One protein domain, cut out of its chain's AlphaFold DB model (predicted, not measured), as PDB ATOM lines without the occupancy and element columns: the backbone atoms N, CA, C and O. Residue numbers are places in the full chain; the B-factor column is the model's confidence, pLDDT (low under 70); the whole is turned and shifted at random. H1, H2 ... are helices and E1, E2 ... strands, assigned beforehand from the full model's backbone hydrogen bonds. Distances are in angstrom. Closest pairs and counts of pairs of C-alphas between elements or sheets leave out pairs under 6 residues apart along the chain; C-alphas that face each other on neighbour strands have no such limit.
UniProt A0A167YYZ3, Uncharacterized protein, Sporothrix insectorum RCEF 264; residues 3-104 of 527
ATOM      1  N   ARG A   3     -52.174  -3.568 -38.290       89.38
ATOM      2  CA  ARG A   3     -52.010  -2.476 -37.308       89.38
ATOM      3  C   ARG A   3     -50.767  -2.634 -36.429       89.38
ATOM      4  O   ARG A   3     -50.127  -1.639 -36.110       89.38
ATOM      5  N   ALA A   4     -50.376  -3.860 -36.084       91.38
ATOM      6  CA  ALA A   4     -49.152  -4.126 -35.324       91.38
ATOM      7  C   ALA A   4     -47.883  -3.746 -36.104       91.38
ATOM      8  O   ALA A   4     -46.986  -3.111 -35.552       91.38
ATOM      9  N   GLY A   5     -47.841  -4.031 -37.409       92.06
ATOM     10  CA  GLY A   5     -46.757  -3.562 -38.278       92.06
ATOM     11  C   GLY A   5     -46.720  -2.034 -38.396       92.06
ATOM     12  O   GLY A   5     -45.657  -1.427 -38.289       92.06
ATOM     13  N   GLN A   6     -47.883  -1.392 -38.543       92.81
ATOM     14  CA  GLN A   6     -47.974   0.074 -38.534       92.81
ATOM     15  C   GLN A   6     -47.519   0.669 -37.198       92.81
ATOM     16  O   GLN A   6     -46.898   1.727 -37.194       92.81
ATOM     17  N   TRP A   7     -47.789  -0.005 -36.076       95.50
ATOM     18  CA  TRP A   7     -47.352   0.433 -34.751       95.50
ATOM     19  C   TRP A   7     -45.835   0.385 -34.614       95.50
ATOM     20  O   TRP A   7     -45.239   1.344 -34.138       95.50
ATOM     21  N   VAL A   8     -45.201  -0.683 -35.104       95.00
ATOM     22  CA  VAL A   8     -43.737  -0.768 -35.185       95.00
ATOM     23  C   VAL A   8     -43.166   0.414 -35.974       95.00
ATOM     24  O   VAL A   8     -42.281   1.108 -35.478       95.00
ATOM     25  N   LEU A   9     -43.718   0.703 -37.157       93.00
ATOM     26  CA  LEU A   9     -43.293   1.853 -37.966       93.00
ATOM     27  C   LEU A   9     -43.549   3.191 -37.259       93.00
ATOM     28  O   LEU A   9     -42.750   4.116 -37.360       93.00
ATOM     29  N   HIS A  10     -44.652   3.294 -36.522       93.94
ATOM     30  CA  HIS A  10     -45.003   4.473 -35.740       93.94
ATOM     31  C   HIS A  10     -44.073   4.697 -34.551       93.94
ATOM     32  O   HIS A  10     -43.775   5.842 -34.219       93.94
ATOM     33  N   GLN A  11     -43.561   3.639 -33.927       93.56
ATOM     34  CA  GLN A  11     -42.568   3.766 -32.867       93.56
ATOM     35  C   GLN A  11     -41.178   4.115 -33.411       93.56
ATOM     36  O   GLN A  11     -40.413   4.779 -32.710       93.56
ATOM     37  N   GLU A  12     -40.871   3.780 -34.666       92.50
ATOM     38  CA  GLU A  12     -39.565   4.063 -35.262       92.50
ATOM     39  C   GLU A  12     -39.365   5.563 -35.538       92.50
ATOM     40  O   GLU A  12     -39.959   6.172 -36.435       92.50
ATOM     41  N   GLN A  13     -38.545   6.199 -34.697       85.31
ATOM     42  CA  GLN A  13     -38.335   7.654 -34.688       85.31
ATOM     43  C   GLN A  13     -37.293   8.137 -35.674       85.31
ATOM     44  O   GLN A  13     -37.350   9.296 -36.076       85.31
ATOM     45  N   ASP A  14     -36.342   7.295 -36.037       91.38
ATOM     46  CA  ASP A  14     -35.101   7.757 -36.627       91.38
ATOM     47  C   ASP A  14     -35.002   7.516 -38.129       91.38
ATOM     48  O   ASP A  14     -34.356   8.318 -38.791       91.38
ATOM     49  N   ILE A  15     -35.676   6.503 -38.678       91.81
ATOM     50  CA  ILE A  15     -35.759   6.266 -40.124       91.81
ATOM     51  C   ILE A  15     -37.214   6.068 -40.537       91.81
ATOM     52  O   ILE A  15     -37.945   5.307 -39.906       91.81
ATOM     53  N   TYR A  16     -37.626   6.707 -41.630       91.94
ATOM     54  CA  TYR A  16     -38.943   6.487 -42.219       91.94
ATOM     55  C   TYR A  16     -38.940   6.703 -43.738       91.94
ATOM     56  O   TYR A  16     -37.987   7.238 -44.299       91.94
ATOM     57  N   ARG A  17     -40.017   6.281 -44.411       90.94
ATOM     58  CA  ARG A  17     -40.285   6.575 -45.828       90.94
ATOM     59  C   ARG A  17     -41.472   7.525 -45.910       90.94
ATOM     60  O   ARG A  17     -42.468   7.275 -45.236       90.94
ATOM     61  N   LEU A  18     -41.382   8.594 -46.701       87.69
ATOM     62  CA  LEU A  18     -42.365   9.692 -46.668       87.69
ATOM     63  C   LEU A  18     -43.812   9.236 -46.923       87.69
ATOM     64  O   LEU A  18     -44.739   9.674 -46.251       87.69
ATOM     65  N   ASP A  19     -44.017   8.324 -47.867       85.44
ATOM     66  CA  ASP A  19     -45.334   7.776 -48.217       85.44
ATOM     67  C   ASP A  19     -45.853   6.704 -47.236       85.44
ATOM     68  O   ASP A  19     -47.005   6.272 -47.348       85.44
ATOM     69  N   MET A  20     -45.025   6.302 -46.267       90.50
ATOM     70  CA  MET A  20     -45.348   5.384 -45.171       90.50
ATOM     71  C   MET A  20     -45.237   6.052 -43.792       90.50
ATOM     72  O   MET A  20     -45.322   5.358 -42.778       90.50
ATOM     73  N   ASP A  21     -45.027   7.370 -43.726       91.06
ATOM     74  CA  ASP A  21     -44.859   8.061 -42.452       91.06
ATOM     75  C   ASP A  21     -46.176   8.103 -41.683       91.06
ATOM     76  O   ASP A  21     -47.145   8.737 -42.091       91.06
ATOM     77  N   THR A  22     -46.202   7.430 -40.541       90.38
ATOM     78  CA  THR A  22     -47.383   7.326 -39.680       90.38
ATOM     79  C   THR A  22     -47.485   8.481 -38.679       90.38
ATOM     80  O   THR A  22     -48.364   8.462 -37.816       90.38
ATOM     81  N   ARG A  23     -46.575   9.466 -38.750       90.06
ATOM     82  CA  ARG A  23     -46.511  10.625 -37.842       90.06
ATOM     83  C   ARG A  23     -46.237  11.966 -38.537       90.06
ATOM     84  O   ARG A  23     -45.473  12.772 -37.998       90.06
ATOM     85  N   PRO A  24     -46.879  12.272 -39.674       85.00
ATOM     86  CA  PRO A  24     -46.555  13.467 -40.453       85.00
ATOM     87  C   PRO A  24     -46.662  14.768 -39.640       85.00
ATOM     88  O   PRO A  24     -45.915  15.712 -39.877       85.00
ATOM     89  N   GLN A  25     -47.551  14.815 -38.644       85.94
ATOM     90  CA  GLN A  25     -47.786  15.978 -37.788       85.94
ATOM     91  C   GLN A  25     -46.705  16.225 -36.726       85.94
ATOM     92  O   GLN A  25     -46.591  17.346 -36.235       85.94
ATOM     93  N   THR A  26     -45.936  15.202 -36.337       86.94
ATOM     94  CA  THR A  26     -44.849  15.358 -35.352       86.94
ATOM     95  C   THR A  26     -43.467  15.378 -35.997       86.94
ATOM     96  O   THR A  26     -42.492  15.720 -35.319       86.94
ATOM     97  N   ARG A  27     -43.368  15.061 -37.296       87.25
ATOM     98  CA  ARG A  27     -42.130  15.243 -38.059       87.25
ATOM     99  C   ARG A  27     -41.774  16.715 -38.193       87.25
ATOM    100  O   ARG A  27     -42.620  17.608 -38.149       87.25
ATOM    101  N   ARG A  28     -40.482  16.951 -38.394       88.94
ATOM    102  CA  ARG A  28     -39.915  18.265 -38.684       88.94
ATOM    103  C   ARG A  28     -39.185  18.165 -40.020       88.94
ATOM    104  O   ARG A  28     -37.969  18.019 -40.013       88.94
ATOM    105  N   PRO A  29     -39.894  18.254 -41.160       85.94
ATOM    106  CA  PRO A  29     -39.309  18.017 -42.483       85.94
ATOM    107  C   PRO A  29     -38.069  18.867 -42.788       85.94
ATOM    108  O   PRO A  29     -37.220  18.470 -43.576       85.94
ATOM    109  N   GLN A  30     -37.951  20.038 -42.158       86.50
ATOM    110  CA  GLN A  30     -36.794  20.927 -42.258       86.50
ATOM    111  C   GLN A  30     -35.540  20.432 -41.512       86.50
ATOM    112  O   GLN A  30     -34.443  20.901 -41.799       86.50
ATOM    113  N   GLU A  31     -35.703  19.535 -40.539       88.44
ATOM    114  CA  GLU A  31     -34.622  18.886 -39.784       88.44
ATOM    115  C   GLU A  31     -34.292  17.491 -40.344       88.44
ATOM    116  O   GLU A  31     -33.242  16.932 -40.022       88.44
ATOM    117  N   ASP A  32     -35.161  16.939 -41.195       90.50
ATOM    118  CA  ASP A  32     -35.004  15.598 -41.743       90.50
ATOM    119  C   ASP A  32     -33.897  15.551 -42.805       90.50
ATOM    120  O   ASP A  32     -33.787  16.406 -43.687       90.50
ATOM    121  N   VAL A  33     -33.070  14.508 -42.743       90.94
ATOM    122  CA  VAL A  33     -31.934  14.322 -43.650       90.94
ATOM    123  C   VAL A  33     -32.259  13.190 -44.623       90.94
ATOM    124  O   VAL A  33     -32.440  12.056 -44.176       90.94
ATOM    125  N   PRO A  34     -32.321  13.437 -45.945       89.88
ATOM    126  CA  PRO A  34     -32.535  12.365 -46.906       89.88
ATOM    127  C   PRO A  34     -31.355  11.394 -46.865       89.88
ATOM    128  O   PRO A  34     -30.191  11.806 -46.922       89.88
ATOM    129  N   VAL A  35     -31.652  10.101 -46.781       88.94
ATOM    130  CA  VAL A  35     -30.641   9.050 -46.869       88.94
ATOM    131  C   VAL A  35     -30.172   9.001 -48.320       88.94
ATOM    132  O   VAL A  35     -30.891   8.516 -49.177       88.94
ATOM    133  N   ARG A  36     -28.982   9.528 -48.620       82.75
ATOM    134  CA  ARG A  36     -28.428   9.548 -49.985       82.75
ATOM    135  C   ARG A  36     -27.182   8.683 -50.098       82.75
ATOM    136  O   ARG A  36     -26.504   8.426 -49.105       82.75
ATOM    137  N   ASN A  37     -26.836   8.327 -51.337       73.00
ATOM    138  CA  ASN A  37     -25.578   7.667 -51.697       73.00
ATOM    139  C   ASN A  37     -25.386   6.293 -51.029       73.00
ATOM    140  O   ASN A  37     -24.281   5.951 -50.602       73.00
ATOM    141  N   LEU A  38     -26.453   5.495 -50.932       71.06
ATOM    142  CA  LEU A  38     -26.322   4.084 -50.577       71.06
ATOM    143  C   LEU A  38     -25.669   3.352 -51.753       71.06
ATOM    144  O   LEU A  38     -26.305   3.103 -52.771       71.06
ATOM    145  N   VAL A  39     -24.379   3.038 -51.628       65.88
ATOM    146  CA  VAL A  39     -23.631   2.293 -52.646       65.88
ATOM    147  C   VAL A  39     -23.339   0.897 -52.114       65.88
ATOM    148  O   VAL A  39     -22.587   0.739 -51.154       65.88
ATOM    149  N   GLN A  40     -23.896  -0.128 -52.757       61.72
ATOM    150  CA  GLN A  40     -23.500  -1.516 -52.521       61.72
ATOM    151  C   GLN A  40     -22.719  -2.000 -53.736       61.72
ATOM    152  O   GLN A  40     -23.262  -2.109 -54.830       61.72
ATOM    153  N   VAL A  41     -21.424  -2.274 -53.539       68.31
ATOM    154  CA  VAL A  41     -20.539  -2.865 -54.561       68.31
ATOM    155  C   VAL A  41     -20.633  -2.109 -55.904       68.31
ATOM    156  O   VAL A  41     -20.963  -2.675 -56.941       68.31
ATOM    157  N   ALA A  42     -20.375  -0.796 -55.866       65.50
ATOM    158  CA  ALA A  42     -20.374   0.106 -57.027       65.50
ATOM    159  C   ALA A  42     -21.716   0.280 -57.774       65.50
ATOM    160  O   ALA A  42     -21.732   0.880 -58.849       65.50
ATOM    161  N   ARG A  43     -22.843  -0.185 -57.218       64.81
ATOM    162  CA  ARG A  43     -24.186   0.176 -57.693       64.81
ATOM    163  C   ARG A  43     -24.851   1.136 -56.721       64.81
ATOM    164  O   ARG A  43     -24.879   0.879 -55.516       64.81
ATOM    165  N   GLU A  44     -25.387   2.224 -57.261       66.62
ATOM    166  CA  GLU A  44     -26.307   3.092 -56.534       66.62
ATOM    167  C   GLU A  44     -27.572   2.291 -56.225       66.62
ATOM    168  O   GLU A  44     -28.235   1.761 -57.119       66.62
ATOM    169  N   ILE A  45     -27.865   2.142 -54.938       70.62
ATOM    170  CA  ILE A  45     -29.126   1.589 -54.472       70.62
ATOM    171  C   ILE A  45     -30.129   2.736 -54.477       70.62
ATOM    172  O   ILE A  45     -29.840   3.815 -53.959       70.62
ATOM    173  N   ASN A  46     -31.314   2.491 -55.041       71.75
ATOM    174  CA  ASN A  46     -32.448   3.389 -54.874       71.75
ATOM    175  C   ASN A  46     -32.672   3.592 -53.369       71.75
ATOM    176  O   ASN A  46     -32.939   2.631 -52.650       71.75
ATOM    177  N   ASP A  47     -32.533   4.822 -52.886       70.75
ATOM    178  CA  ASP A  47     -32.738   5.157 -51.476       70.75
ATOM    179  C   ASP A  47     -34.206   5.009 -51.041       70.75
ATOM    180  O   ASP A  47     -34.518   5.124 -49.855       70.75
ATOM    181  N   TYR A  48     -35.103   4.728 -51.997       78.00
ATOM    182  CA  TYR A  48     -36.544   4.583 -51.838       78.00
ATOM    183  C   TYR A  48     -37.186   5.790 -51.140       78.00
ATOM    184  O   TYR A  48     -38.269   5.659 -50.572       78.00
ATOM    185  N   GLY A  49     -36.539   6.962 -51.160       84.12
ATOM    186  CA  GLY A  49     -37.001   8.137 -50.421       84.12
ATOM    187  C   GLY A  49     -36.974   7.961 -48.898       84.12
ATOM    188  O   GLY A  49     -37.854   8.482 -48.207       84.12
ATOM    189  N   LEU A  50     -36.012   7.198 -48.365       90.69
ATOM    190  CA  LEU A  50     -35.790   7.094 -46.923       90.69
ATOM    191  C   LEU A  50     -35.279   8.419 -46.340       90.69
ATOM    192  O   LEU A  50     -34.377   9.066 -46.875       90.69
ATOM    193  N   MET A  51     -35.826   8.783 -45.187       92.69
ATOM    194  CA  MET A  51     -35.513   9.994 -44.439       92.69
ATOM    195  C   MET A  51     -35.003   9.620 -43.049       92.69
ATOM    196  O   MET A  51     -35.568   8.744 -42.390       92.69
ATOM    197  N   TRP A  52     -33.948  10.294 -42.595       92.62
ATOM    198  CA  TRP A  52     -33.506  10.266 -41.205       92.62
ATOM    199  C   TRP A  52     -34.145  11.417 -40.424       92.62
ATOM    200  O   TRP A  52     -33.978  12.574 -40.802       92.62
ATOM    201  N   SER A  53     -34.799  11.109 -39.303       91.81
ATOM    202  CA  SER A  53     -35.422  12.088 -38.392       91.81
ATOM    203  C   SER A  53     -35.070  11.855 -36.924       91.81
ATOM    204  O   SER A  53     -35.837  12.186 -36.016       91.81
ATOM    205  N   GLY A  54     -33.937  11.204 -36.656       86.25
ATOM    206  CA  GLY A  54     -33.514  10.943 -35.285       86.25
ATOM    207  C   GLY A  54     -33.224  12.244 -34.531       86.25
ATOM    208  O   GLY A  54     -32.630  13.165 -35.077       86.25
ATOM    209  N   GLN A  55     -33.558  12.289 -33.237       85.25
ATOM    210  CA  GLN A  55     -33.273  13.446 -32.363       85.25
ATOM    211  C   GLN A  55     -31.771  13.754 -32.208       85.25
ATOM    212  O   GLN A  55     -31.389  14.803 -31.694       85.25
ATOM    213  N   LYS A  56     -30.909  12.804 -32.579       87.06
ATOM    214  CA  LYS A  56     -29.451  12.933 -32.541       87.06
ATOM    215  C   LYS A  56     -28.932  13.242 -33.938       87.06
ATOM    216  O   LYS A  56     -29.576  12.900 -34.928       87.06
ATOM    217  N   ALA A  57     -27.727  13.812 -33.994       86.88
ATOM    218  CA  ALA A  57     -26.999  13.968 -35.247       86.88
ATOM    219  C   ALA A  57     -27.040  12.651 -36.049       86.88
ATOM    220  O   ALA A  57     -26.872  11.583 -35.443       86.88
ATOM    221  N   PRO A  58     -27.295  12.716 -37.369       87.94
ATOM    222  CA  PRO A  58     -27.419  11.525 -38.187       87.94
ATOM    223  C   PRO A  58     -26.152  10.677 -38.046       87.94
ATOM    224  O   PRO A  58     -25.041  11.221 -38.106       87.94
ATOM    225  N   PRO A  59     -26.282   9.355 -37.833       89.44
ATOM    226  CA  PRO A  59     -25.136   8.466 -37.890       89.44
ATOM    227  C   PRO A  59     -24.521   8.546 -39.290       89.44
ATOM    228  O   PRO A  59     -25.124   9.062 -40.230       89.44
ATOM    229  N   ASN A  60     -23.313   8.015 -39.458       89.62
ATOM    230  CA  ASN A  60     -22.761   7.888 -40.799       89.62
ATOM    231  C   ASN A  60     -23.583   6.847 -41.585       89.62
ATOM    232  O   ASN A  60     -23.354   5.643 -41.470       89.62
ATOM    233  N   LEU A  61     -24.544   7.340 -42.371       87.56
ATOM    234  CA  LEU A  61     -25.487   6.555 -43.170       87.56
ATOM    235  C   LEU A  61     -24.807   5.788 -44.317       87.56
ATOM    236  O   LEU A  61     -25.448   4.959 -44.952       87.56
ATOM    237  N   SER A  62     -23.515   6.012 -44.572       84.44
ATOM    238  CA  SER A  62     -22.724   5.219 -45.521       84.44
ATOM    239  C   SER A  62     -22.093   3.971 -44.887       84.44
ATOM    240  O   SER A  62     -21.494   3.164 -45.595       84.44
ATOM    241  N   LEU A  63     -22.190   3.786 -43.563       87.62
ATOM    242  CA  LEU A  63     -21.612   2.624 -42.886       87.62
ATOM    243  C   LEU A  63     -22.499   1.383 -43.038       87.62
ATOM    244  O   LEU A  63     -23.605   1.327 -42.507       87.62
ATOM    245  N   VAL A  64     -21.962   0.338 -43.673       86.12
ATOM    246  CA  VAL A  64     -22.619  -0.980 -43.785       86.12
ATOM    247  C   VAL A  64     -23.030  -1.560 -42.419       86.12
ATOM    248  O   VAL A  64     -24.188  -1.962 -42.295       86.12
ATOM    249  N   PRO A  65     -22.188  -1.522 -41.359       91.25
ATOM    250  CA  PRO A  65     -22.574  -2.068 -40.054       91.25
ATOM    251  C   PRO A  65     -23.825  -1.422 -39.442       91.25
ATOM    252  O   PRO A  65     -24.559  -2.072 -38.701       91.25
ATOM    253  N   PHE A  66     -24.093  -0.146 -39.750       90.81
ATOM    254  CA  PHE A  66     -25.310   0.526 -39.298       90.81
ATOM    255  C   PHE A  66     -26.557  -0.096 -39.938       90.81
ATOM    256  O   PHE A  66     -27.508  -0.431 -39.231       90.81
ATOM    257  N   TRP A  67     -26.535  -0.300 -41.258       89.06
ATOM    258  CA  TRP A  67     -27.653  -0.896 -41.993       89.06
ATOM    259  C   TRP A  67     -27.865  -2.365 -41.654       89.06
ATOM    260  O   TRP A  67     -29.009  -2.793 -41.533       89.06
ATOM    261  N   GLU A  68     -26.796  -3.128 -41.437       91.62
ATOM    262  CA  GLU A  68     -26.904  -4.509 -40.961       91.62
ATOM    263  C   GLU A  68     -27.585  -4.566 -39.591       91.62
ATOM    264  O   GLU A  68     -28.542  -5.321 -39.411       91.62
ATOM    265  N   ALA A  69     -27.163  -3.720 -38.645       94.00
ATOM    266  CA  ALA A  69     -27.794  -3.634 -37.332       94.00
ATOM    267  C   ALA A  69     -29.269  -3.208 -37.430       94.00
ATOM    268  O   ALA A  69     -30.126  -3.812 -36.780       94.00
ATOM    269  N   LYS A  70     -29.590  -2.218 -38.275       92.94
ATOM    270  CA  LYS A  70     -30.973  -1.780 -38.522       92.94
ATOM    271  C   LYS A  70     -31.829  -2.865 -39.170       92.94
ATOM    272  O   LYS A  70     -32.959  -3.079 -38.742       92.94
ATOM    273  N   LEU A  71     -31.299  -3.604 -40.140       92.81
ATOM    274  CA  LEU A  71     -32.003  -4.724 -40.761       92.81
ATOM    275  C   LEU A  71     -32.296  -5.831 -39.742       92.81
ATOM    276  O   LEU A  71     -33.411  -6.344 -39.709       92.81
ATOM    277  N   GLN A  72     -31.324  -6.190 -38.899       95.50
ATOM    278  CA  GLN A  72     -31.542  -7.176 -37.836       95.50
ATOM    279  C   GLN A  72     -32.585  -6.694 -36.824       95.50
ATOM    280  O   GLN A  72     -33.439  -7.474 -36.405       95.50
ATOM    281  N   HIS A  73     -32.573  -5.402 -36.488       95.38
ATOM    282  CA  HIS A  73     -33.596  -4.794 -35.645       95.38
ATOM    283  C   HIS A  73     -34.999  -4.932 -36.254       95.38
ATOM    284  O   HIS A  73     -35.894  -5.461 -35.597       95.38
ATOM    285  N   PHE A  74     -35.186  -4.552 -37.524       93.88
ATOM    286  CA  PHE A  74     -36.480  -4.694 -38.199       93.88
ATOM    287  C   PHE A  74     -36.914  -6.152 -38.366       93.88
ATOM    288  O   PHE A  74     -38.095  -6.438 -38.203       93.88
ATOM    289  N   LYS A  75     -35.991  -7.086 -38.626       94.62
ATOM    290  CA  LYS A  75     -36.304  -8.525 -38.658       94.62
ATOM    291  C   LYS A  75     -36.815  -9.023 -37.308       94.62
ATOM    292  O   LYS A  75     -37.792  -9.762 -37.266       94.62
ATOM    293  N   ALA A  76     -36.186  -8.600 -36.212       96.88
ATOM    294  CA  ALA A  76     -36.637  -8.954 -34.871       96.88
ATOM    295  C   ALA A  76     -38.028  -8.375 -34.564       96.88
ATOM    296  O   ALA A  76     -38.869  -9.082 -34.017       96.88
ATOM    297  N   LEU A  77     -38.299  -7.123 -34.953       95.44
ATOM    298  CA  LEU A  77     -39.620  -6.509 -34.778       95.44
ATOM    299  C   LEU A  77     -40.692  -7.164 -35.660       95.44
ATOM    300  O   LEU A  77     -41.792  -7.422 -35.181       95.44
ATOM    301  N   ALA A  78     -40.375  -7.476 -36.918       93.75
ATOM    302  CA  ALA A  78     -41.266  -8.203 -37.818       93.75
ATOM    303  C   ALA A  78     -41.646  -9.568 -37.229       93.75
ATOM    304  O   ALA A  78     -42.830  -9.884 -37.143       93.75
ATOM    305  N   LYS A  79     -40.658 -10.310 -36.715       94.94
ATOM    306  CA  LYS A  79     -40.886 -11.579 -36.020       94.94
ATOM    307  C   LYS A  79     -41.805 -11.415 -34.802       94.94
ATOM    308  O   LYS A  79     -42.736 -12.190 -34.644       94.94
ATOM    309  N   GLN A  80     -41.620 -10.373 -33.983       96.31
ATOM    310  CA  GLN A  80     -42.524 -10.098 -32.853       96.31
ATOM    311  C   GLN A  80     -43.964  -9.799 -33.299       96.31
ATOM    312  O   GLN A  80     -44.912 -10.144 -32.594       96.31
ATOM    313  N   VAL A  81     -44.144  -9.137 -34.446       93.69
ATOM    314  CA  VAL A  81     -45.475  -8.888 -35.020       93.69
ATOM    315  C   VAL A  81     -46.104 -10.191 -35.518       93.69
ATOM    316  O   VAL A  81     -47.276 -10.430 -35.243       93.69
ATOM    317  N   GLU A  82     -45.336 -11.036 -36.207       89.81
ATOM    318  CA  GLU A  82     -45.771 -12.361 -36.675       89.81
ATOM    319  C   GLU A  82     -46.161 -13.279 -35.505       89.81
ATOM    320  O   GLU A  82     -47.191 -13.944 -35.550       89.81
ATOM    321  N   GLU A  83     -45.402 -13.235 -34.408       92.62
ATOM    322  CA  GLU A  83     -45.678 -13.957 -33.157       92.62
ATOM    323  C   GLU A  83     -46.801 -13.314 -32.316       92.62
ATOM    324  O   GLU A  83     -47.079 -13.757 -31.201       92.62
ATOM    325  N   LYS A  84     -47.468 -12.268 -32.831       90.88
ATOM    326  CA  LYS A  84     -48.557 -11.527 -32.164       90.88
ATOM    327  C   LYS A  84     -48.166 -10.960 -30.785       90.88
ATOM    328  O   LYS A  84     -49.026 -10.715 -29.940       90.88
ATOM    329  N   CYS A  85     -46.876 -10.700 -30.555       94.75
ATOM    330  CA  CYS A  85     -46.357 -10.114 -29.312       94.75
ATOM    331  C   CYS A  85     -46.499  -8.585 -29.254       94.75
ATOM    332  O   CYS A  85     -46.335  -7.984 -28.193       94.75
ATOM    333  N   VAL A  86     -46.790  -7.939 -30.385       95.06
ATOM    334  CA  VAL A  86     -46.932  -6.483 -30.472       95.06
ATOM    335  C   VAL A  86     -48.395  -6.085 -30.307       95.06
ATOM    336  O   VAL A  86     -49.221  -6.377 -31.168       95.06
ATOM    337  N   GLN A  87     -48.696  -5.364 -29.226       92.31
ATOM    338  CA  GLN A  87     -50.003  -4.747 -28.991       92.31
ATOM    339  C   GLN A  87     -49.962  -3.273 -29.426       92.31
ATOM    340  O   GLN A  87     -49.207  -2.495 -28.831       92.31
ATOM    341  N   PRO A  88     -50.716  -2.867 -30.465       93.88
ATOM    342  CA  PRO A  88     -50.762  -1.475 -30.903       93.88
ATOM    343  C   PRO A  88     -51.309  -0.556 -29.807       93.88
ATOM    344  O   PRO A  88     -52.378  -0.813 -29.260       93.88
ATOM    345  N   GLY A  89     -50.598   0.532 -29.515       94.62
ATOM    346  CA  GLY A  89     -50.960   1.509 -28.482       94.62
ATOM    347  C   GLY A  89     -51.315   2.886 -29.043       94.62
ATOM    348  O   GLY A  89     -50.953   3.889 -28.435       94.62
ATOM    349  N   PHE A  90     -51.942   2.944 -30.221       95.06
ATOM    350  CA  PHE A  90     -52.275   4.208 -30.876       95.06
ATOM    351  C   PHE A  90     -53.283   5.027 -30.068       95.06
ATOM    352  O   PHE A  90     -54.265   4.502 -29.540       95.06
ATOM    353  N   THR A  91     -53.083   6.339 -30.045       94.69
ATOM    354  CA  THR A  91     -54.116   7.290 -29.632       94.69
ATOM    355  C   THR A  91     -55.219   7.385 -30.692       94.69
ATOM    356  O   THR A  91     -55.028   7.039 -31.860       94.69
ATOM    357  N   LEU A  92     -56.388   7.907 -30.307       93.00
ATOM    358  CA  LEU A  92     -57.506   8.099 -31.238       93.00
ATOM    359  C   LEU A  92     -57.142   9.030 -32.409       93.00
ATOM    360  O   LEU A  92     -57.585   8.816 -33.533       93.00
ATOM    361  N   GLU A  93     -56.338  10.063 -32.154       93.12
ATOM    362  CA  GLU A  93     -55.883  10.992 -33.192       93.12
ATOM    363  C   GLU A  93     -54.931  10.311 -34.179       93.12
ATOM    364  O   GLU A  93     -55.080  10.475 -35.388       93.12
ATOM    365  N   GLU A  94     -54.004   9.488 -33.687       93.50
ATOM    366  CA  GLU A  94     -53.092   8.713 -34.536       93.50
ATOM    367  C   GLU A  94     -53.842   7.687 -35.389       93.50
ATOM    368  O   GLU A  94     -53.540   7.541 -36.574       93.50
ATOM    369  N   LEU A  95     -54.864   7.029 -34.827       93.56
ATOM    370  CA  LEU A  95     -55.736   6.134 -35.589       93.56
ATOM    371  C   LEU A  95     -56.453   6.873 -36.721       93.56
ATOM    372  O   LEU A  95     -56.428   6.397 -37.851       93.56
ATOM    373  N   ARG A  96     -57.007   8.065 -36.464       92.69
ATOM    374  CA  ARG A  96     -57.653   8.878 -37.511       92.69
ATOM    375  C   ARG A  96     -56.691   9.244 -38.638       92.69
ATOM    376  O   ARG A  96     -57.078   9.223 -39.805       92.69
ATOM    377  N   VAL A  97     -55.438   9.571 -38.312       92.19
ATOM    378  CA  VAL A  97     -54.411   9.848 -39.328       92.19
ATOM    379  C   VAL A  97     -54.152   8.597 -40.166       92.19
ATOM    380  O   VAL A  97     -54.227   8.673 -41.393       92.19
ATOM    381  N   LEU A  98     -53.933   7.440 -39.539       92.31
ATOM    382  CA  LEU A  98     -53.713   6.179 -40.255       92.31
ATOM    383  C   LEU A  98     -54.901   5.777 -41.134       92.31
ATOM    384  O   LEU A  98     -54.712   5.404 -42.290       92.31
ATOM    385  N   GLU A  99     -56.121   5.897 -40.620       91.56
ATOM    386  CA  GLU A  99     -57.346   5.638 -41.377       91.56
ATOM    387  C   GLU A  99     -57.458   6.574 -42.584       91.56
ATOM    388  O   GLU A  99     -57.793   6.128 -43.682       91.56
ATOM    389  N   SER A 100     -57.107   7.856 -42.428       92.25
ATOM    390  CA  SER A 100     -57.087   8.798 -43.552       92.25
ATOM    391  C   SER A 100     -56.056   8.408 -44.620       92.25
ATOM    392  O   SER A 100     -56.325   8.525 -45.815       92.25
ATOM    393  N   MET A 101     -54.895   7.874 -44.217       91.62
ATOM    394  CA  MET A 101     -53.881   7.367 -45.144       91.62
ATOM    395  C   MET A 101     -54.360   6.105 -45.870       91.62
ATOM    396  O   MET A 101     -54.135   5.966 -47.068       91.62
ATOM    397  N   GLU A 102     -55.061   5.207 -45.185       90.50
ATOM    398  CA  GLU A 102     -55.647   4.001 -45.785       90.50
ATOM    399  C   GLU A 102     -56.788   4.310 -46.762       90.50
ATOM    400  O   GLU A 102     -57.009   3.577 -47.728       90.50
ATOM    401  N   GLN A 103     -57.507   5.411 -46.552       88.56
ATOM    402  CA  GLN A 103     -58.557   5.860 -47.468       88.56
ATOM    403  C   GLN A 103     -57.993   6.477 -48.755       88.56
ATOM    404  O   GLN A 103     -58.645   6.433 -49.800       88.56
ATOM    405  N   ARG A 104     -56.770   7.017 -48.714       87.94
ATOM    406  CA  ARG A 104     -56.119   7.626 -49.878       87.94
ATOM    407  C   ARG A 104     -55.723   6.581 -50.922       87.94
ATOM    408  O   ARG A 104     -55.135   5.541 -50.627       87.94
TER     409      ARG A 104
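This is residues 3 to 104 of the 527 residues of an uncharacterized protein of Sporothrix insectorum RCEF 264 (UniProt A0A167YYZ3). A long helix, H2, runs along one side of a small two-strand hairpin, E1 and E2, set in long loops; H1 packs on H2, and H3 lies at one end, opposite the loop round Ala 42. The 102 printed residues hold H1, E1, E2, H2 and H3 in that order, mostly helix, with under half in named elements. The whole is only just compact, close to loose, with a radius of gyration of the C-alphas of 14.8 A and spans of 44 by 34 by 27 A.

H1, residues 3 to 11, begins at C-alpha 3 (-52.010, -2.476, -37.308) and is 12.2 A long. E1 is residues 15 to 17, 7.3 A, and E2 residues 50 to 52, 6.9 A. H2, residues 64 to 82, is 26.8 A long. H3, residues 92 to 103, 16.4 A, ends at C-alpha 103 (-58.557, 5.860, -47.468).

H1 touches residues 77 to 81 of H2, closest at the C-alphas of Ala 4 and Val 81, 6.0 A, opposite ways at a shallow tilt of 34.7 degrees, only just short of steep. E1 and E2 are antiparallel, with N 51 and O 16 2.8 A apart, within hydrogen-bond range. H3 is near H1 and apart from H2. In H1, H2 and H3 every O i to N i+4 pair is within hydrogen-bond range.

The C-alphas farthest apart, Ala 42 and Leu 92, are 45.9 A apart. The printed part has no cut. The links E1 to E2 and E2 to H2 are long. Residues 39 to 44 have pLDDT under 70.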